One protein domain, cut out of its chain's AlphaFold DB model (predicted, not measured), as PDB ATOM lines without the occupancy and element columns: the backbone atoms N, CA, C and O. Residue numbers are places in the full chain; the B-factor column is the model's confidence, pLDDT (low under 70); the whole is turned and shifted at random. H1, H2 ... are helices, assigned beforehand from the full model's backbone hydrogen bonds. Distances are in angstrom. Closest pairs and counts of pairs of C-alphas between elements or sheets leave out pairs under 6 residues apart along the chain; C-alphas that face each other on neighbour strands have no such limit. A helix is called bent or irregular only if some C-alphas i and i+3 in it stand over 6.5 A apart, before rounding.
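AT A GLANCE: This is residues 2 to 133 and 146 to 164 of the 569 residues of the protein "BLM10_mid domain-containing protein" of Schistocephalus solidus (UniProt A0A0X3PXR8). Four longer helices, H2, H3, H5 and H7, stand side by side in a gently curved row, with H4 packed on H5 and H6 on H7, both on the same side of the row. The short H1 sits by the start of H2, where residues 17 to 23 stick out. The printed part has 151 residues with seven named helices, H1 to H7 in chain order, and no named strand: an all-helix domain. It is compact, with a radius of gyration of the C-alphas of 16.5 A and spans of 53 by 36 by 24 A.

IN THESE COORDINATES: After residues 2 to 13, find C-alpha 14 at (167.573, 210.213, 144.550), where H1, residues 14 to 17, begins. H2, residues 21 to 44, runs 35.4 A and is only just irregular, C-alphas 22 and 25 being 6.7 A apart. H3, residues 48 to 66, runs 25.9 A and is only just irregular too, with 7.0 A between C-alphas 50 and 53. Next come H4, residues 72 to 86, H5, residues 93 to 109 and 24.6 A long, and H6, residues 123 to 130. H7, residues 147 to 162, has a kink of 51 degrees near residue 156 and ends at C-alpha 162 (154.718, 234.835, 132.625).

HOW THE PARTS SIT: Begin at the hub, H5, which touches H3, H4 and H7. H4 and H5 form a helical hairpin at a shallow tilt of 24 degrees, closest at the C-alphas of Gly 86 and Ala 96, 4.3 A. H7 runs the same way as H5 at 23 degrees, a shallow tilt, and touches it, closest at the C-alphas of Ala 104 and Val 155, 5.8 A. Residues 95 to 102 of H5 touch residues 53 to 60 of H3, closest at the C-alphas of Val 102 and Phe 56, 7.2 A. H2 and H3 are a hairpin at a shallow 15 degrees, with the C-alphas of Leu 42 and Phe 48 closest, 5.6 A. H6 touches H7, opposite ways, closest at the C-alphas of Ser 130 and Tyr 149, 5.2 A. H1 is close to but not clearly touching H2, the C-alphas of Asn 15 and Ala 21 being 6.0 A apart. H4 is apart from H7. Every O i to N i+4 pair is within hydrogen-bond range in H4, H5 and H6; the counts are 18 of 20 in H2, 13 of 15 in H3 and 6 of 12 in H7, and H1 is too short for such a pair.

THE WHOLE: The C-alphas of Pro 19 and Leu 133 are the two farthest apart, 54.6 A. Residues 134 to 145 are not printed, and the gap from C-alpha 133 to C-alpha 146 is 13.8 A. The link from H5 to H6 is long. Look for pLDDT under 70 at residues 2 to 7, 109 to 113, 131 to 133, 146 to 151 and 154.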
ATOM      1  N   ALA A   2     176.179 228.543 153.966       20.16
ATOM      2  CA  ALA A   2     175.553 229.517 153.080       20.16
ATOM      3  C   ALA A   2     174.957 228.806 151.853       20.16
ATOM      4  O   ALA A   2     175.557 227.855 151.354       20.16
ATOM      5  N   LEU A   3     173.790 229.260 151.384       29.70
ATOM      6  CA  LEU A   3     173.294 228.948 150.043       29.70
ATOM      7  C   LEU A   3     174.332 229.489 149.053       29.70
ATOM      8  O   LEU A   3     174.274 230.653 148.670       29.70
ATOM      9  N   SER A   4     175.328 228.667 148.720       27.75
ATOM     10  CA  SER A   4     176.190 228.867 147.562       27.75
ATOM     11  C   SER A   4     175.289 229.152 146.368       27.75
ATOM     12  O   SER A   4     174.293 228.437 146.216       27.75
ATOM     13  N   ASP A   5     175.628 230.149 145.548       37.66
ATOM     14  CA  ASP A   5     174.996 230.371 144.248       37.66
ATOM     15  C   ASP A   5     174.763 229.017 143.574       37.66
ATOM     16  O   ASP A   5     175.705 228.297 143.235       37.66
ATOM     17  N   GLN A   6     173.497 228.602 143.501       55.22
ATOM     18  CA  GLN A   6     173.141 227.295 142.975       55.22
ATOM     19  C   GLN A   6     173.525 227.289 141.493       55.22
ATOM     20  O   GLN A   6     172.830 227.868 140.659       55.22
ATOM     21  N   LYS A   7     174.647 226.631 141.169       69.50
ATOM     22  CA  LYS A   7     175.137 226.408 139.795       69.50
ATOM     23  C   LYS A   7     174.037 225.836 138.881       69.50
ATOM     24  O   LYS A   7     174.043 226.093 137.681       69.50
ATOM     25  N   PHE A   8     173.089 225.096 139.461       74.38
ATOM     26  CA  PHE A   8     172.033 224.355 138.778       74.38
ATOM     27  C   PHE A   8     170.644 224.688 139.336       74.38
ATOM     28  O   PHE A   8     170.513 224.936 140.532       74.38
ATOM     29  N   GLN A   9     169.616 224.676 138.479       70.50
ATOM     30  CA  GLN A   9     168.227 224.966 138.867       70.50
ATOM     31  C   GLN A   9     167.658 223.907 139.816       70.50
ATOM     32  O   GLN A   9     167.107 224.259 140.853       70.50
ATOM     33  N   GLU A  10     167.828 222.625 139.489       70.44
ATOM     34  CA  GLU A  10     167.374 221.497 140.304       70.44
ATOM     35  C   GLU A  10     168.294 220.293 140.103       70.44
ATOM     36  O   GLU A  10     168.834 220.084 139.017       70.44
ATOM     37  N   ILE A  11     168.473 219.493 141.151       72.12
ATOM     38  CA  ILE A  11     169.216 218.235 141.094       72.12
ATOM     39  C   ILE A  11     168.301 217.153 141.650       72.12
ATOM     40  O   ILE A  11     167.731 217.341 142.730       72.12
ATOM     41  N   ASP A  12     168.202 216.020 140.956       71.00
ATOM     42  CA  ASP A  12     167.500 214.868 141.514       71.00
ATOM     43  C   ASP A  12     168.243 214.355 142.759       71.00
ATOM     44  O   ASP A  12     169.422 213.990 142.728       71.00
ATOM     45  N   ARG A  13     167.543 214.366 143.896       71.25
ATOM     46  CA  ARG A  13     168.093 213.971 145.195       71.25
ATOM     47  C   ARG A  13     168.252 212.461 145.319       71.25
ATOM     48  O   ARG A  13     169.096 212.030 146.101       71.25
ATOM     49  N   ILE A  14     167.485 211.678 144.555       76.44
ATOM     50  CA  ILE A  14     167.573 210.213 144.550       76.44
ATOM     51  C   ILE A  14     168.950 209.776 144.050       76.44
ATOM     52  O   ILE A  14     169.528 208.843 144.598       76.44
ATOM     53  N   ASN A  15     169.536 210.519 143.108       78.38
ATOM     54  CA  ASN A  15     170.865 210.225 142.572       78.38
ATOM     55  C   ASN A  15     171.962 210.186 143.638       78.38
ATOM     56  O   ASN A  15     172.924 209.442 143.497       78.38
ATOM     57  N   ARG A  16     171.806 210.937 144.735       79.25
ATOM     58  CA  ARG A  16     172.766 210.928 145.850       79.25
ATOM     59  C   ARG A  16     172.680 209.678 146.723       79.25
ATOM     60  O   ARG A  16     173.578 209.444 147.520       79.25
ATOM     61  N   LEU A  17     171.595 208.916 146.609       81.88
ATOM     62  CA  LEU A  17     171.363 207.683 147.360       81.88
ATOM     63  C   LEU A  17     171.867 206.445 146.606       81.88
ATOM     64  O   LEU A  17     171.826 205.344 147.152       81.88
ATOM     65  N   LEU A  18     172.311 206.608 145.357       85.38
ATOM     66  CA  LEU A  18     172.803 205.507 144.539       85.38
ATOM     67  C   LEU A  18     174.241 205.121 144.937       85.38
ATOM     68  O   LEU A  18     175.032 206.001 145.277       85.38
ATOM     69  N   PRO A  19     174.624 203.833 144.837       88.12
ATOM     70  CA  PRO A  19     175.967 203.366 145.209       88.12
ATOM     71  C   PRO A  19     177.125 204.015 144.435       88.12
ATOM     72  O   PRO A  19     178.253 203.990 144.906       88.12
ATOM     73  N   TYR A  20     176.844 204.575 143.255       89.00
ATOM     74  CA  TYR A  20     177.799 205.205 142.333       89.00
ATOM     75  C   TYR A  20     177.574 206.724 142.203       89.00
ATOM     76  O   TYR A  20     177.854 207.324 141.162       89.00
ATOM     77  N   ALA A  21     177.005 207.354 143.236       85.94
ATOM     78  CA  ALA A  21     176.673 208.779 143.243       85.94
ATOM     79  C   ALA A  21     177.876 209.699 142.960       85.94
ATOM     80  O   ALA A  21     177.715 210.765 142.368       85.94
ATOM     81  N   ASP A  22     179.076 209.269 143.345       87.06
ATOM     82  CA  ASP A  22     180.359 209.935 143.121       87.06
ATOM     83  C   ASP A  22     180.709 210.105 141.632       87.06
ATOM     84  O   ASP A  22     181.352 211.085 141.255       87.06
ATOM     85  N   GLN A  23     180.237 209.205 140.766       88.81
ATOM     86  CA  GLN A  23     180.499 209.247 139.320       88.81
ATOM     87  C   GLN A  23     179.427 210.019 138.535       88.81
ATOM     88  O   GLN A  23     179.665 210.452 137.401       88.81
ATOM     89  N   LEU A  24     178.243 210.221 139.125       87.50
ATOM     90  CA  LEU A  24     177.085 210.796 138.433       87.50
ATOM     91  C   LEU A  24     177.269 212.265 138.062       87.50
ATOM     92  O   LEU A  24     176.760 212.693 137.029       87.50
ATOM     93  N   ASP A  25     178.004 213.034 138.864       86.31
ATOM     94  CA  ASP A  25     178.241 214.452 138.585       86.31
ATOM     95  C   ASP A  25     179.059 214.656 137.305       86.31
ATOM     96  O   ASP A  25     178.669 215.448 136.446       86.31
ATOM     97  N   ALA A  26     180.146 213.896 137.141       88.06
ATOM     98  CA  ALA A  26     180.987 213.960 135.948       88.06
ATOM     99  C   ALA A  26     180.238 213.474 134.699       88.06
ATOM    100  O   ALA A  26     180.328 214.090 133.635       88.06
ATOM    101  N   TYR A  27     179.453 212.401 134.836       90.31
ATOM    102  CA  TYR A  27     178.635 211.880 133.745       90.31
ATOM    103  C   TYR A  27     177.550 212.879 133.315       90.31
ATOM    104  O   TYR A  27     177.366 213.115 132.121       90.31
ATOM    105  N   ALA A  28     176.862 213.511 134.271       89.31
ATOM    106  CA  ALA A  28     175.834 214.508 133.988       89.31
ATOM    107  C   ALA A  28     176.408 215.755 133.292       89.31
ATOM    108  O   ALA A  28     175.789 216.270 132.358       89.31
ATOM    109  N   ASP A  29     177.586 216.227 133.707       90.31
ATOM    110  CA  ASP A  29     178.251 217.373 133.077       90.31
ATOM    111  C   ASP A  29     178.683 217.039 131.630       90.31
ATOM    112  O   ASP A  29     178.465 217.841 130.714       90.31
ATOM    113  N   ALA A  30     179.213 215.832 131.391       92.00
ATOM    114  CA  ALA A  30     179.576 215.355 130.053       92.00
ATOM    115  C   ALA A  30     178.351 215.171 129.138       92.00
ATOM    116  O   ALA A  30     178.364 215.614 127.986       92.00
ATOM    117  N   ALA A  31     177.271 214.576 129.651       91.75
ATOM    118  CA  ALA A  31     176.026 214.387 128.910       91.75
ATOM    119  C   ALA A  31     175.389 215.731 128.517       91.75
ATOM    120  O   ALA A  31     174.991 215.913 127.365       91.75
ATOM    121  N   TRP A  32     175.363 216.707 129.434       92.19
ATOM    122  CA  TRP A  32     174.859 218.051 129.140       92.19
ATOM    123  C   TRP A  32     175.702 218.770 128.086       92.19
ATOM    124  O   TRP A  32     175.162 219.410 127.182       92.19
ATOM    125  N   HIS A  33     177.030 218.646 128.165       91.69
ATOM    126  CA  HIS A  33     177.921 219.186 127.141       91.69
ATOM    127  C   HIS A  33     177.637 218.570 125.763       91.69
ATOM    128  O   HIS A  33     177.510 219.304 124.783       91.69
ATOM    129  N   GLY A  34     177.452 217.248 125.698       92.56
ATOM    130  CA  GLY A  34     177.063 216.548 124.473       92.56
ATOM    131  C   GLY A  34     175.755 217.078 123.882       92.56
ATOM    132  O   GLY A  34     175.718 217.436 122.707       92.56
ATOM    133  N   ILE A  35     174.709 217.216 124.704       92.00
ATOM    134  CA  ILE A  35     173.407 217.756 124.279       92.00
ATOM    135  C   ILE A  35     173.546 219.183 123.737       92.00
ATOM    136  O   ILE A  35     172.993 219.490 122.682       92.00
ATOM    137  N   LYS A  36     174.327 220.049 124.399       90.62
ATOM    138  CA  LYS A  36     174.588 221.417 123.918       90.62
ATOM    139  C   LYS A  36     175.271 221.436 122.556       90.62
ATOM    140  O   LYS A  36     174.827 222.160 121.668       90.62
ATOM    141  N   CYS A  37     176.304 220.620 122.370       90.44
ATOM    142  CA  CYS A  37     176.974 220.486 121.078       90.44
ATOM    143  C   CYS A  37     176.008 220.005 119.986       90.44
ATOM    144  O   CYS A  37     176.081 220.481 118.854       90.44
ATOM    145  N   THR A  38     175.073 219.114 120.319       89.62
ATOM    146  CA  THR A  38     174.031 218.668 119.386       89.62
ATOM    147  C   THR A  38     173.048 219.787 119.042       89.62
ATOM    148  O   THR A  38     172.733 219.949 117.869       89.62
ATOM    149  N   PHE A  39     172.615 220.606 120.008       88.25
ATOM    150  CA  PHE A  39     171.770 221.778 119.729       88.25
ATOM    151  C   PHE A  39     172.455 222.784 118.796       88.25
ATOM    152  O   PHE A  39     171.821 223.272 117.866       88.25
ATOM    153  N   VAL A  40     173.746 223.068 119.005       87.44
ATOM    154  CA  VAL A  40     174.512 223.970 118.127       87.44
ATOM    155  C   VAL A  40     174.559 223.418 116.701       87.44
ATOM    156  O   VAL A  40     174.158 224.105 115.764       87.44
ATOM    157  N   LYS A  41     174.934 222.142 116.543       88.19
ATOM    158  CA  LYS A  41     174.952 221.472 115.233       88.19
ATOM    159  C   LYS A  41     173.579 221.454 114.568       88.19
ATOM    160  O   LYS A  41     173.492 221.624 113.358       88.19
ATOM    161  N   LEU A  42     172.515 221.247 115.344       87.44
ATOM    162  CA  LEU A  42     171.145 221.224 114.843       87.44
ATOM    163  C   LEU A  42     170.762 222.571 114.226       87.44
ATOM    164  O   LEU A  42     170.243 222.595 113.113       87.44
ATOM    165  N   ILE A  43     171.047 223.671 114.930       83.88
ATOM    166  CA  ILE A  43     170.753 225.041 114.482       83.88
ATOM    167  C   ILE A  43     171.564 225.399 113.227       83.88
ATOM    168  O   ILE A  43     171.052 226.077 112.341       83.88
ATOM    169  N   GLU A  44     172.805 224.923 113.126       86.44
ATOM    170  CA  GLU A  44     173.663 225.123 111.948       86.44
ATOM    171  C   GLU A  44     173.278 224.227 110.755       86.44
ATOM    172  O   GLU A  44     173.652 224.500 109.613       86.44
ATOM    173  N   SER A  45     172.536 223.143 110.997       83.31
ATOM    174  CA  SER A  45     172.193 222.157 109.973       83.31
ATOM    175  C   SER A  45     170.982 222.564 109.127       83.31
ATOM    176  O   SER A  45     170.020 223.164 109.598       83.31
ATOM    177  N   LYS A  46     170.964 222.111 107.868       75.25
ATOM    178  CA  LYS A  46     169.770 222.178 107.004       75.25
ATOM    179  C   LYS A  46     168.717 221.105 107.332       75.25
ATOM    180  O   LYS A  46     167.659 221.101 106.714       75.25
ATOM    181  N   ILE A  47     169.000 220.200 108.274       78.25
ATOM    182  CA  ILE A  47     168.167 219.029 108.623       78.25
ATOM    183  C   ILE A  47     167.444 219.251 109.967       78.25
ATOM    184  O   ILE A  47     167.098 218.314 110.683       78.25
ATOM    185  N   PHE A  48     167.207 220.518 110.314       78.06
ATOM    186  CA  PHE A  48     166.640 220.938 111.595       78.06
ATOM    187  C   PHE A  48     165.376 220.155 111.986       78.06
ATOM    188  O   PHE A  48     165.274 219.666 113.106       78.06
ATOM    189  N   LEU A  49     164.429 219.990 111.058       77.19
ATOM    190  CA  LEU A  49     163.128 219.380 111.350       77.19
ATOM    191  C   LEU A  49     163.209 217.874 111.641       77.19
ATOM    192  O   LEU A  49     162.463 217.380 112.480       77.19
ATOM    193  N   THR A  50     164.118 217.150 110.984       81.00
ATOM    194  CA  THR A  50     164.224 215.688 111.129       81.00
ATOM    195  C   THR A  50     164.948 215.292 112.414       81.00
ATOM    196  O   THR A  50     164.599 214.299 113.043       81.00
ATOM    197  N   GLU A  51     165.945 216.075 112.826       85.12
ATOM    198  CA  GLU A  51     166.802 215.752 113.973       85.12
ATOM    199  C   GLU A  51     166.252 216.291 115.308       85.12
ATOM    200  O   GLU A  51     166.563 215.757 116.377       85.12
ATOM    201  N   LEU A  52     165.383 217.309 115.275       85.69
ATOM    202  CA  LEU A  52     164.799 217.938 116.467       85.69
ATOM    203  C   LEU A  52     164.142 216.941 117.453       85.69
ATOM    204  O   LEU A  52     164.423 217.038 118.653       85.69
ATOM    205  N   PRO A  53     163.340 215.943 117.014       87.06
ATOM    206  CA  PRO A  53     162.761 214.946 117.919       87.06
ATOM    207  C   PRO A  53     163.810 214.141 118.692       87.06
ATOM    208  O   PRO A  53     163.621 213.836 119.872       87.06
ATOM    209  N   HIS A  54     164.931 213.802 118.050       87.00
ATOM    210  CA  HIS A  54     166.008 213.035 118.674       87.00
ATOM    211  C   HIS A  54     166.714 213.852 119.757       87.00
ATOM    212  O   HIS A  54     166.975 213.338 120.848       87.00
ATOM    213  N   VAL A  55     166.950 215.141 119.492       88.56
ATOM    214  CA  VAL A  55     167.539 216.063 120.471       88.56
ATOM    215  C   VAL A  55     166.611 216.259 121.669       88.56
ATOM    216  O   VAL A  55     167.064 216.194 122.812       88.56
ATOM    217  N   PHE A  56     165.306 216.418 121.443       89.81
ATOM    218  CA  PHE A  56     164.337 216.514 122.534       89.81
ATOM    219  C   PHE A  56     164.214 215.229 123.341       89.81
ATOM    220  O   PHE A  56     164.173 215.296 124.566       89.81
ATOM    221  N   LYS A  57     164.256 214.056 122.705       88.81
ATOM    222  CA  LYS A  57     164.293 212.782 123.432       88.81
ATOM    223  C   LYS A  57     165.529 212.680 124.333       88.81
ATOM    224  O   LYS A  57     165.409 212.238 125.474       88.81
ATOM    225  N   ALA A  58     166.693 213.116 123.849       90.50
ATOM    226  CA  ALA A  58     167.915 213.164 124.648       90.50
ATOM    227  C   ALA A  58     167.802 214.157 125.820       90.50
ATOM    228  O   ALA A  58     168.196 213.827 126.937       90.50
ATOM    229  N   LEU A  59     167.213 215.337 125.592       90.88
ATOM    230  CA  LEU A  59     166.969 216.336 126.635       90.88
ATOM    231  C   LEU A  59     165.997 215.828 127.709       90.88
ATOM    232  O   LEU A  59     166.292 215.926 128.897       90.88
ATOM    233  N   THR A  60     164.859 215.258 127.311       86.69
ATOM    234  CA  THR A  60     163.873 214.712 128.251       86.69
ATOM    235  C   THR A  60     164.468 213.556 129.051       86.69
ATOM    236  O   THR A  60     164.299 213.513 130.267       86.69
ATOM    237  N   GLY A  61     165.228 212.663 128.406       87.50
ATOM    238  CA  GLY A  61     165.949 211.591 129.098       87.50
ATOM    239  C   GLY A  61     166.983 212.124 130.094       87.50
ATOM    240  O   GLY A  61     167.072 211.628 131.214       87.50
ATOM    241  N   TYR A  62     167.714 213.182 129.733       89.69
ATOM    242  CA  TYR A  62     168.641 213.854 130.644       89.69
ATOM    243  C   TYR A  62     167.926 214.424 131.874       89.69
ATOM    244  O   TYR A  62     168.370 214.199 132.997       89.69
ATOM    245  N   ILE A  63     166.804 215.119 131.674       85.25
ATOM    246  CA  ILE A  63     166.004 215.700 132.761       85.25
ATOM    247  C   ILE A  63     165.473 214.612 133.694       85.25
ATOM    248  O   ILE A  63     165.566 214.759 134.908       85.25
ATOM    249  N   GLN A  64     164.954 213.515 133.141       83.50
ATOM    250  CA  GLN A  64     164.435 212.394 133.929       83.50
ATOM    251  C   GLN A  64     165.514 211.729 134.790       83.50
ATOM    252  O   GLN A  64     165.205 211.263 135.880       83.50
ATOM    253  N   LEU A  65     166.758 211.677 134.307       83.56
ATOM    254  CA  LEU A  65     167.862 211.036 135.020       83.56
ATOM    255  C   LEU A  65     168.572 211.971 135.998       83.56
ATOM    256  O   LEU A  65     169.004 211.520 137.052       83.56
ATOM    257  N   PHE A  66     168.748 213.250 135.662       82.75
ATOM    258  CA  PHE A  66     169.635 214.155 136.404       82.75
ATOM    259  C   PHE A  66     168.939 215.387 136.988       82.75
ATOM    260  O   PHE A  66     169.554 216.121 137.769       82.75
ATOM    261  N   GLY A  67     167.672 215.618 136.648       80.00
ATOM    262  CA  GLY A  67     166.961 216.857 136.943       80.00
ATOM    263  C   GLY A  67     167.436 218.030 136.078       80.00
ATOM    264  O   GLY A  67     168.040 217.865 135.016       80.00
ATOM    265  N   HIS A  68     167.180 219.252 136.544       79.38
ATOM    266  CA  HIS A  68     167.466 220.492 135.812       79.38
ATOM    267  C   HIS A  68     168.874 221.023 136.096       79.38
ATOM    268  O   HIS A  68     169.066 222.133 136.609       79.38
ATOM    269  N   ARG A  69     169.884 220.224 135.738       84.94
ATOM    270  CA  ARG A  69     171.311 220.551 135.887       84.94
ATOM    271  C   ARG A  69     171.837 221.508 134.816       84.94
ATOM    272  O   ARG A  69     172.884 221.299 134.211       84.94
ATOM    273  N   PHE A  70     171.132 222.614 134.632       84.56
ATOM    274  CA  PHE A  70     171.528 223.721 133.763       84.56
ATOM    275  C   PHE A  70     171.524 225.033 134.541       84.56
ATOM    276  O   PHE A  70     170.875 225.171 135.583       84.56
ATOM    277  N   SER A  71     172.255 226.016 134.023       85.69
ATOM    278  CA  SER A  71     172.184 227.380 134.532       85.69
ATOM    279  C   SER A  71     170.823 228.005 134.216       85.69
ATOM    280  O   SER A  71     170.137 227.642 133.259       85.69
ATOM    281  N   LYS A  72     170.447 229.027 134.988       83.69
ATOM    282  CA  LYS A  72     169.193 229.764 134.777       83.69
ATOM    283  C   LYS A  72     169.069 230.352 133.368       83.69
ATOM    284  O   LYS A  72     167.993 230.336 132.780       83.69
ATOM    285  N   LYS A  73     170.183 230.862 132.831       87.12
ATOM    286  CA  LYS A  73     170.251 231.442 131.483       87.12
ATOM    287  C   LYS A  73     170.006 230.385 130.408       87.12
ATOM    288  O   LYS A  73     169.221 230.629 129.500       87.12
ATOM    289  N   GLU A  74     170.637 229.216 130.537       88.25
ATOM    290  CA  GLU A  74     170.425 228.088 129.621       88.25
ATOM    291  C   GLU A  74     168.973 227.603 129.668       88.25
ATOM    292  O   GLU A  74     168.377 227.356 128.624       88.25
ATOM    293  N   HIS A  75     168.370 227.536 130.858       87.00
ATOM    294  CA  HIS A  75     166.973 227.129 131.006       87.00
ATOM    295  C   HIS A  75     166.015 228.092 130.290       87.00
ATOM    296  O   HIS A  75     165.168 227.654 129.516       87.00
ATOM    297  N   ILE A  76     166.175 229.406 130.489       88.12
ATOM    298  CA  ILE A  76     165.367 230.423 129.792       88.12
ATOM    299  C   ILE A  76     165.562 230.327 128.272       88.12
ATOM    300  O   ILE A  76     164.588 230.402 127.525       88.12
ATOM    301  N   ALA A  77     166.800 230.124 127.811       89.19
ATOM    302  CA  ALA A  77     167.093 229.967 126.390       89.19
ATOM    303  C   ALA A  77     166.398 228.736 125.788       89.19
ATOM    304  O   ALA A  77     165.792 228.852 124.726       89.19
ATOM    305  N   LEU A  78     166.414 227.592 126.484       89.69
ATOM    306  CA  LEU A  78     165.689 226.388 126.064       89.69
ATOM    307  C   LEU A  78     164.177 226.624 125.990       89.69
ATOM    308  O   LEU A  78     163.552 226.242 125.006       89.69
ATOM    309  N   ILE A  79     163.591 227.274 127.001       88.81
ATOM    310  CA  ILE A  79     162.152 227.583 127.017       88.81
ATOM    311  C   ILE A  79     161.780 228.450 125.813       88.81
ATOM    312  O   ILE A  79     160.828 228.131 125.103       88.81
ATOM    313  N   ASN A  80     162.536 229.524 125.567       89.31
ATOM    314  CA  ASN A  80     162.289 230.418 124.440       89.31
ATOM    315  C   ASN A  80     162.468 229.699 123.103       89.31
ATOM    316  O   ASN A  80     161.622 229.848 122.230       89.31
ATOM    317  N   PHE A  81     163.509 228.875 122.962       89.75
ATOM    318  CA  PHE A  81     163.732 228.066 121.766       89.75
ATOM    319  C   PHE A  81     162.542 227.140 121.488       89.75
ATOM    320  O   PHE A  81     161.940 227.224 120.420       89.75
ATOM    321  N   CYS A  82     162.136 226.321 122.464       89.44
ATOM    322  CA  CYS A  82     161.009 225.409 122.284       89.44
ATOM    323  C   CYS A  82     159.701 226.169 122.009       89.44
ATOM    324  O   CYS A  82     158.903 225.732 121.187       89.44
ATOM    325  N   LEU A  83     159.471 227.321 122.644       88.06
ATOM    326  CA  LEU A  83     158.295 228.142 122.357       88.06
ATOM    327  C   LEU A  83     158.297 228.706 120.938       88.06
ATOM    328  O   LEU A  83     157.296 228.586 120.239       88.06
ATOM    329  N   SER A  84     159.405 229.306 120.506       87.50
ATOM    330  CA  SER A  84     159.528 229.880 119.167       87.50
ATOM    331  C   SER A  84     159.384 228.820 118.078       87.50
ATOM    332  O   SER A  84     158.763 229.084 117.053       87.50
ATOM    333  N   THR A  85     159.910 227.614 118.304       87.38
ATOM    334  CA  THR A  85     159.755 226.496 117.370       87.38
ATOM    335  C   THR A  85     158.335 225.929 117.408       87.38
ATOM    336  O   THR A  85     157.701 225.814 116.365       87.38
ATOM    337  N   GLY A  86     157.800 225.623 118.592       85.38
ATOM    338  CA  GLY A  86     156.501 224.963 118.750       85.38
ATOM    339  C   GLY A  86     155.287 225.835 118.418       85.38
ATOM    340  O   GLY A  86     154.230 225.296 118.102       85.38
ATOM    341  N   LEU A  87     155.421 227.166 118.473       84.31
ATOM    342  CA  LEU A  87     154.381 228.123 118.064       84.31
ATOM    343  C   LEU A  87     154.534 228.585 116.604       84.31
ATOM    344  O   LEU A  87     153.815 229.486 116.175       84.31
ATOM    345  N   CYS A  88     155.469 228.011 115.841       83.06
ATOM    346  CA  CYS A  88     155.642 228.342 114.431       83.06
ATOM    347  C   CYS A  88     154.462 227.788 113.604       83.06
ATOM    348  O   CYS A  88     154.270 226.570 113.596       83.06
ATOM    349  N   PRO A  89     153.706 228.626 112.863       73.56
ATOM    350  CA  PRO A  89     152.523 228.181 112.116       73.56
ATOM    351  C   PRO A  89     152.809 227.156 111.010       73.56
ATOM    352  O   PRO A  89     151.914 226.431 110.596       73.56
ATOM    353  N   HIS A  90     154.042 227.113 110.501       74.00
ATOM    354  CA  HIS A  90     154.438 226.241 109.389       74.00
ATOM    355  C   HIS A  90     155.080 224.923 109.843       74.00
ATOM    356  O   HIS A  90     155.551 224.153 109.005       74.00
ATOM    357  N   LEU A  91     155.163 224.682 111.153       77.56
ATOM    358  CA  LEU A  91     155.708 223.444 111.693       77.56
ATOM    359  C   LEU A  91     154.667 222.325 111.601       77.56
ATOM    360  O   LEU A  91     153.484 222.558 111.839       77.56
ATOM    361  N   ASP A  92     155.122 221.108 111.303       80.50
ATOM    362  CA  ASP A  92     154.260 219.932 111.367       80.50
ATOM    363  C   ASP A  92     153.594 219.806 112.746       80.50
ATOM    364  O   ASP A  92     154.199 220.079 113.788       80.50
ATOM    365  N   ASN A  93     152.333 219.385 112.738       77.12
ATOM    366  CA  ASN A  93     151.484 219.368 113.914       77.12
ATOM    367  C   ASN A  93     152.026 218.456 115.025       77.12
ATOM    368  O   ASN A  93     152.060 218.872 116.188       77.12
ATOM    369  N   ASP A  94     152.506 217.262 114.681       79.62
ATOM    370  CA  ASP A  94     153.022 216.310 115.666       79.62
ATOM    371  C   ASP A  94     154.340 216.815 116.270       79.62
ATOM    372  O   ASP A  94     154.576 216.705 117.480       79.62
ATOM    373  N   LEU A  95     155.178 217.446 115.444       81.81
ATOM    374  CA  LEU A  95     156.429 218.049 115.893       81.81
ATOM    375  C   LEU A  95     156.192 219.277 116.785       81.81
ATOM    376  O   LEU A  95     156.864 219.438 117.809       81.81
ATOM    377  N   ALA A  96     155.223 220.125 116.443       82.12
ATOM    378  CA  ALA A  96     154.819 221.267 117.257       82.12
ATOM    379  C   ALA A  96     154.268 220.823 118.621       82.12
ATOM    380  O   ALA A  96     154.675 221.359 119.656       82.12
ATOM    381  N   ASP A  97     153.405 219.800 118.642       80.19
ATOM    382  CA  ASP A  97     152.883 219.194 119.869       80.19
ATOM    383  C   ASP A  97     154.012 218.667 120.765       80.19
ATOM    384  O   ASP A  97     154.086 219.022 121.946       80.19
ATOM    385  N   ALA A  98     154.931 217.875 120.206       83.12
ATOM    386  CA  ALA A  98     156.076 217.345 120.944       83.12
ATOM    387  C   ALA A  98     156.963 218.464 121.516       83.12
ATOM    388  O   ALA A  98     157.362 218.417 122.680       83.12
ATOM    389  N   THR A  99     157.221 219.507 120.723       87.38
ATOM    390  CA  THR A  99     158.035 220.660 121.131       87.38
ATOM    391  C   THR A  99     157.400 221.424 122.296       87.38
ATOM    392  O   THR A  99     158.073 221.779 123.268       87.38
ATOM    393  N   LEU A 100     156.092 221.673 122.224       85.19
ATOM    394  CA  LEU A 100     155.366 222.395 123.266       85.19
ATOM    395  C   LEU A 100     155.218 221.578 124.556       85.19
ATOM    396  O   LEU A 100     155.210 222.165 125.638       85.19
ATOM    397  N   LEU A 101     155.158 220.245 124.472       82.75
ATOM    398  CA  LEU A 101     155.204 219.376 125.651       82.75
ATOM    399  C   LEU A 101     156.552 219.476 126.376       82.75
ATOM    400  O   LEU A 101     156.568 219.670 127.588       82.75
ATOM    401  N   VAL A 102     157.669 219.458 125.642       85.81
ATOM    402  CA  VAL A 102     159.009 219.675 126.225       85.81
ATOM    403  C   VAL A 102     159.091 221.045 126.897       85.81
ATOM    404  O   VAL A 102     159.578 221.166 128.021       85.81
ATOM    405  N   ALA A 103     158.571 222.085 126.244       85.56
ATOM    406  CA  ALA A 103     158.523 223.422 126.820       85.56
ATOM    407  C   ALA A 103     157.673 223.466 128.109       85.56
ATOM    408  O   ALA A 103     158.045 224.136 129.076       85.56
ATOM    409  N   ALA A 104     156.555 222.735 128.145       81.25
ATOM    410  CA  ALA A 104     155.693 222.644 129.316       81.25
ATOM    411  C   ALA A 104     156.403 221.943 130.484       81.25
ATOM    412  O   ALA A 104     156.332 222.441 131.608       81.25
ATOM    413  N   ASP A 105     157.130 220.853 130.228       79.88
ATOM    414  CA  ASP A 105     157.916 220.129 131.236       79.88
ATOM    415  C   ASP A 105     159.057 220.995 131.798       79.88
ATOM    416  O   ASP A 105     159.255 221.086 133.017       79.88
ATOM    417  N   LEU A 106     159.759 221.726 130.922       82.06
ATOM    418  CA  LEU A 106     160.786 222.700 131.307       82.06
ATOM    419  C   LEU A 106     160.229 223.839 132.170       82.06
ATOM    420  O   LEU A 106     160.959 224.392 132.990       82.06
ATOM    421  N   LEU A 107     158.963 224.220 132.009       78.31
ATOM    422  CA  LEU A 107     158.350 225.248 132.849       78.31
ATOM    423  C   LEU A 107     157.762 224.705 134.145       78.31
ATOM    424  O   LEU A 107     157.850 225.384 135.169       78.31
ATOM    425  N   GLN A 108     157.177 223.505 134.132       73.50
ATOM    426  CA  GLN A 108     156.630 222.890 135.344       73.50
ATOM    427  C   GLN A 108     157.709 222.693 136.406       73.50
ATOM    428  O   GLN A 108     157.492 223.019 137.571       73.50
ATOM    429  N   SER A 109     158.883 222.245 135.980       66.38
ATOM    430  CA  SER A 109     160.078 222.122 136.815       66.38
ATOM    431  C   SER A 109     160.601 223.458 137.345       66.38
ATOM    432  O   SER A 109     161.044 223.566 138.483       66.38
ATOM    433  N   CYS A 110     160.466 224.521 136.554       64.00
ATOM    434  CA  CYS A 110     160.842 225.880 136.929       64.00
ATOM    435  C   CYS A 110     159.796 226.638 137.751       64.00
ATOM    436  O   CYS A 110     160.020 227.808 138.085       64.00
ATOM    437  N   ASN A 111     158.652 226.023 138.083       61.09
ATOM    438  CA  ASN A 111     157.554 226.702 138.778       61.09
ATOM    439  C   ASN A 111     158.021 227.409 140.057       61.09
ATOM    440  O   ASN A 111     157.449 228.419 140.461       61.09
ATOM    441  N   TRP A 112     159.077 226.937 140.702       60.16
ATOM    442  CA  TRP A 112     159.619 227.594 141.879       60.16
ATOM    443  C   TRP A 112     160.850 228.451 141.561       60.16
ATOM    444  O   TRP A 112     160.996 229.486 142.193       60.16
ATOM    445  N   THR A 113     161.708 228.137 140.591       66.12
ATOM    446  CA  THR A 113     162.968 228.877 140.377       66.12
ATOM    447  C   THR A 113     162.849 230.184 139.580       66.12
ATOM    448  O   THR A 113     163.578 231.137 139.890       66.12
ATOM    449  N   LEU A 114     161.957 230.255 138.582       75.75
ATOM    450  CA  LEU A 114     161.804 231.412 137.686       75.75
ATOM    451  C   LEU A 114     160.725 232.391 138.168       75.75
ATOM    452  O   LEU A 114     159.571 232.022 138.417       75.75
ATOM    453  N   ARG A 115     161.078 233.676 138.259       77.12
ATOM    454  CA  ARG A 115     160.140 234.758 138.584       77.12
ATOM    455  C   ARG A 115     159.451 235.289 137.322       77.12
ATOM    456  O   ARG A 115     160.089 235.351 136.274       77.12
ATOM    457  N   PRO A 116     158.197 235.772 137.420       77.62
ATOM    458  CA  PRO A 116     157.529 236.462 136.311       77.62
ATOM    459  C   PRO A 116     158.294 237.681 135.768       77.62
ATOM    460  O   PRO A 116     158.127 238.056 134.618       77.62
ATOM    461  N   SER A 117     159.155 238.302 136.579       78.75
ATOM    462  CA  SER A 117     160.020 239.406 136.145       78.75
ATOM    463  C   SER A 117     161.187 238.967 135.254       78.75
ATOM    464  O   SER A 117     161.799 239.804 134.605       78.75
ATOM    465  N   GLU A 118     161.546 237.682 135.263       83.06
ATOM    466  CA  GLU A 118     162.724 237.146 134.563       83.06
ATOM    467  C   GLU A 118     162.375 236.522 133.211       83.06
ATOM    468  O   GLU A 118     163.243 236.395 132.351       83.06
ATOM    469  N   LEU A 119     161.111 236.139 133.025       85.50
ATOM    470  CA  LEU A 119     160.567 235.645 131.770       85.50
ATOM    471  C   LEU A 119     159.227 236.340 131.535       85.50
ATOM    472  O   LEU A 119     158.289 236.139 132.303       85.50
ATOM    473  N   GLN A 120     159.144 237.135 130.471       86.94
ATOM    474  CA  GLN A 120     157.899 237.745 130.020       86.94
ATOM    475  C   GLN A 120     157.522 237.173 128.665       86.94
ATOM    476  O   GLN A 120     158.311 237.202 127.723       86.94
ATOM    477  N   LEU A 121     156.311 236.634 128.584       89.31
ATOM    478  CA  LEU A 121     155.783 236.016 127.381       89.31
ATOM    479  C   LEU A 121     154.660 236.872 126.802       89.31
ATOM    480  O   LEU A 121     153.835 237.418 127.535       89.31
ATOM    481  N   ASN A 122     154.615 236.950 125.474       90.25
ATOM    482  CA  ASN A 122     153.577 237.672 124.756       90.25
ATOM    483  C   ASN A 122     152.405 236.736 124.440       90.25
ATOM    484  O   ASN A 122     152.550 235.788 123.666       90.25
ATOM    485  N   TRP A 123     151.239 237.026 125.016       90.75
ATOM    486  CA  TRP A 123     150.024 236.235 124.835       90.75
ATOM    487  C   TRP A 123     149.549 236.192 123.373       90.75
ATOM    488  O   TRP A 123     149.057 235.152 122.940       90.75
ATOM    489  N   LYS A 124     149.769 237.260 122.589       89.44
ATOM    490  CA  LYS A 124     149.351 237.334 121.177       89.44
ATOM    491  C   LYS A 124     150.027 236.281 120.309       89.44
ATOM    492  O   LYS A 124     149.428 235.809 119.357       89.44
ATOM    493  N   VAL A 125     151.249 235.863 120.646       87.31
ATOM    494  CA  VAL A 125     151.937 234.786 119.910       87.31
ATOM    495  C   VAL A 125     151.177 233.469 120.062       87.31
ATOM    496  O   VAL A 125     151.020 232.731 119.096       87.31
ATOM    497  N   PHE A 126     150.655 233.197 121.260       86.31
ATOM    498  CA  PHE A 126     149.836 232.014 121.511       86.31
ATOM    499  C   PHE A 126     148.461 232.129 120.859       86.31
ATOM    500  O   PHE A 126     147.943 231.124 120.384       86.31
ATOM    501  N   ASP A 127     147.868 233.324 120.839       84.62
ATOM    502  CA  ASP A 127     146.583 233.514 120.170       84.62
ATOM    503  C   ASP A 127     146.704 233.369 118.652       84.62
ATOM    504  O   ASP A 127     145.979 232.568 118.070       84.62
ATOM    505  N   ASN A 128     147.700 234.012 118.040       82.75
ATOM    506  CA  ASN A 128     148.005 233.883 116.617       82.75
ATOM    507  C   ASN A 128     148.308 232.434 116.227       82.75
ATOM    508  O   ASN A 128     147.840 231.980 115.196       82.75
ATOM    509  N   ALA A 129     149.045 231.689 117.055       76.94
ATOM    510  CA  ALA A 129     149.290 230.267 116.809       76.94
ATOM    511  C   ALA A 129     148.027 229.402 116.987       76.94
ATOM    512  O   ALA A 129     147.974 228.281 116.496       76.94
ATOM    513  N   SER A 130     147.020 229.898 117.717       70.44
ATOM    514  CA  SER A 130     145.735 229.215 117.908       70.44
ATOM    515  C   SER A 130     144.706 229.536 116.828       70.44
ATOM    516  O   SER A 130     143.648 228.907 116.792       70.44
ATOM    517  N   ILE A 131     145.000 230.529 115.990       64.88
ATOM    518  CA  ILE A 131     144.213 230.924 114.833       64.88
ATOM    519  C   ILE A 131     144.951 230.363 113.619       64.88
ATOM    520  O   ILE A 131     146.019 230.847 113.259       64.88
ATOM    521  N   SER A 132     144.397 229.339 112.975       54.59
ATOM    522  CA  SER A 132     144.923 228.869 111.696       54.59
ATOM    523  C   SER A 132     144.939 230.043 110.707       54.59
ATOM    524  O   SER A 132     143.878 230.580 110.378       54.59
ATOM    525  N   LEU A 133     146.107 230.454 110.207       42.84
ATOM    526  CA  LEU A 133     146.156 231.222 108.962       42.84
ATOM    527  C   LEU A 133     145.793 230.238 107.843       42.84
ATOM    528  O   LEU A 133     146.522 229.258 107.672       42.84
ATOM    529  N   GLY A 146     140.165 220.792 115.334       50.41
ATOM    530  CA  GLY A 146     140.232 221.451 116.651       50.41
ATOM    531  C   GLY A 146     141.432 221.043 117.531       50.41
ATOM    532  O   GLY A 146     141.509 221.435 118.697       50.41
ATOM    533  N   ARG A 147     142.368 220.246 116.998       50.84
ATOM    534  CA  ARG A 147     143.639 219.820 117.588       50.84
ATOM    535  C   ARG A 147     144.591 220.988 117.860       50.84
ATOM    536  O   ARG A 147     145.193 221.004 118.933       50.84
ATOM    537  N   GLU A 148     144.675 221.985 116.975       56.53
ATOM    538  CA  GLU A 148     145.601 223.131 117.113       56.53
ATOM    539  C   GLU A 148     145.313 223.958 118.377       56.53
ATOM    540  O   GLU A 148     146.205 224.286 119.164       56.53
ATOM    541  N   TYR A 149     144.033 224.197 118.664       60.69
ATOM    542  CA  TYR A 149     143.622 224.878 119.888       60.69
ATOM    543  C   TYR A 149     143.881 224.025 121.144       60.69
ATOM    544  O   TYR A 149     144.310 224.538 122.183       60.69
ATOM    545  N   GLN A 150     143.674 222.701 121.075       64.19
ATOM    546  CA  GLN A 150     143.926 221.800 122.211       64.19
ATOM    547  C   GLN A 150     145.417 221.701 122.566       64.19
ATOM    548  O   GLN A 150     145.741 221.610 123.756       64.19
ATOM    549  N   ARG A 151     146.308 221.762 121.568       67.75
ATOM    550  CA  ARG A 151     147.768 221.842 121.734       67.75
ATOM    551  C   ARG A 151     148.158 223.015 122.625       67.75
ATOM    552  O   ARG A 151     148.720 222.834 123.707       67.75
ATOM    553  N   ILE A 152     147.774 224.220 122.215       72.25
ATOM    554  CA  ILE A 152     148.134 225.464 122.905       72.25
ATOM    555  C   ILE A 152     147.459 225.539 124.278       72.25
ATOM    556  O   ILE A 152     148.073 225.952 125.263       72.25
ATOM    557  N   ARG A 153     146.220 225.054 124.403       70.62
ATOM    558  CA  ARG A 153     145.470 225.062 125.667       70.62
ATOM    559  C   ARG A 153     146.132 224.249 126.784       70.62
ATOM    560  O   ARG A 153     146.053 224.658 127.947       70.62
ATOM    561  N   LYS A 154     146.766 223.109 126.470       68.44
ATOM    562  CA  LYS A 154     147.499 222.292 127.465       68.44
ATOM    563  C   LYS A 154     148.637 223.090 128.095       68.44
ATOM    564  O   LYS A 154     148.822 223.067 129.310       68.44
ATOM    565  N   VAL A 155     149.332 223.828 127.244       74.44
ATOM    566  CA  VAL A 155     150.523 224.614 127.539       74.44
ATOM    567  C   VAL A 155     150.111 225.884 128.289       74.44
ATOM    568  O   VAL A 155     150.519 226.057 129.430       74.44
ATOM    569  N   LEU A 156     149.152 226.677 127.793       79.19
ATOM    570  CA  LEU A 156     148.700 227.952 128.385       79.19
ATOM    571  C   LEU A 156     148.419 227.942 129.898       79.19
ATOM    572  O   LEU A 156     148.606 228.961 130.566       79.19
ATOM    573  N   ARG A 157     147.991 226.811 130.475       73.06
ATOM    574  CA  ARG A 157     147.790 226.679 131.932       73.06
ATOM    575  C   ARG A 157     149.047 226.996 132.749       73.06
ATOM    576  O   ARG A 157     148.920 227.517 133.851       73.06
ATOM    577  N   ILE A 158     150.229 226.707 132.208       75.38
ATOM    578  CA  ILE A 158     151.527 226.915 132.864       75.38
ATOM    579  C   ILE A 158     152.084 228.313 132.525       75.38
ATOM    580  O   ILE A 158     152.643 228.997 133.380       75.38
ATOM    581  N   TYR A 159     151.863 228.780 131.294       78.88
ATOM    582  CA  TYR A 159     152.570 229.924 130.700       78.88
ATOM    583  C   TYR A 159     151.947 231.255 131.073       78.88
ATOM    584  O   TYR A 159     152.664 232.246 131.187       78.88
ATOM    585  N   LYS A 160     150.637 231.272 131.358       83.25
ATOM    586  CA  LYS A 160     149.923 232.471 131.813       83.25
ATOM    587  C   LYS A 160     150.621 233.176 132.969       83.25
ATOM    588  O   LYS A 160     150.443 234.377 133.152       83.25
ATOM    589  N   ARG A 161     151.397 232.455 133.785       81.31
ATOM    590  CA  ARG A 161     152.210 233.034 134.863       81.31
ATOM    591  C   ARG A 161     153.188 234.108 134.406       81.31
ATOM    592  O   ARG A 161     153.427 235.044 135.161       81.31
ATOM    593  N   PHE A 162     153.702 233.969 133.199       86.88
ATOM    594  CA  PHE A 162     154.718 234.835 132.625       86.88
ATOM    595  C   PHE A 162     154.126 235.906 131.704       86.88
ATOM    596  O   PHE A 162     154.872 236.651 131.079       86.88
ATOM    597  N   PHE A 163     152.796 236.007 131.606       90.50
ATOM    598  CA  PHE A 163     152.170 237.121 130.900       90.50
ATOM    599  C   PHE A 163     152.222 238.392 131.755       90.50
ATOM    600  O   PHE A 163     151.971 238.319 132.966       90.50
ATOM    601  N   PRO A 164     152.555 239.546 131.151       91.19
ATOM    602  CA  PRO A 164     152.581 240.816 131.861       91.19
ATOM    603  C   PRO A 164     151.167 241.224 132.283       91.19
ATOM    604  O   PRO A 164     150.193 240.894 131.618       91.19
TER     605      PRO A 164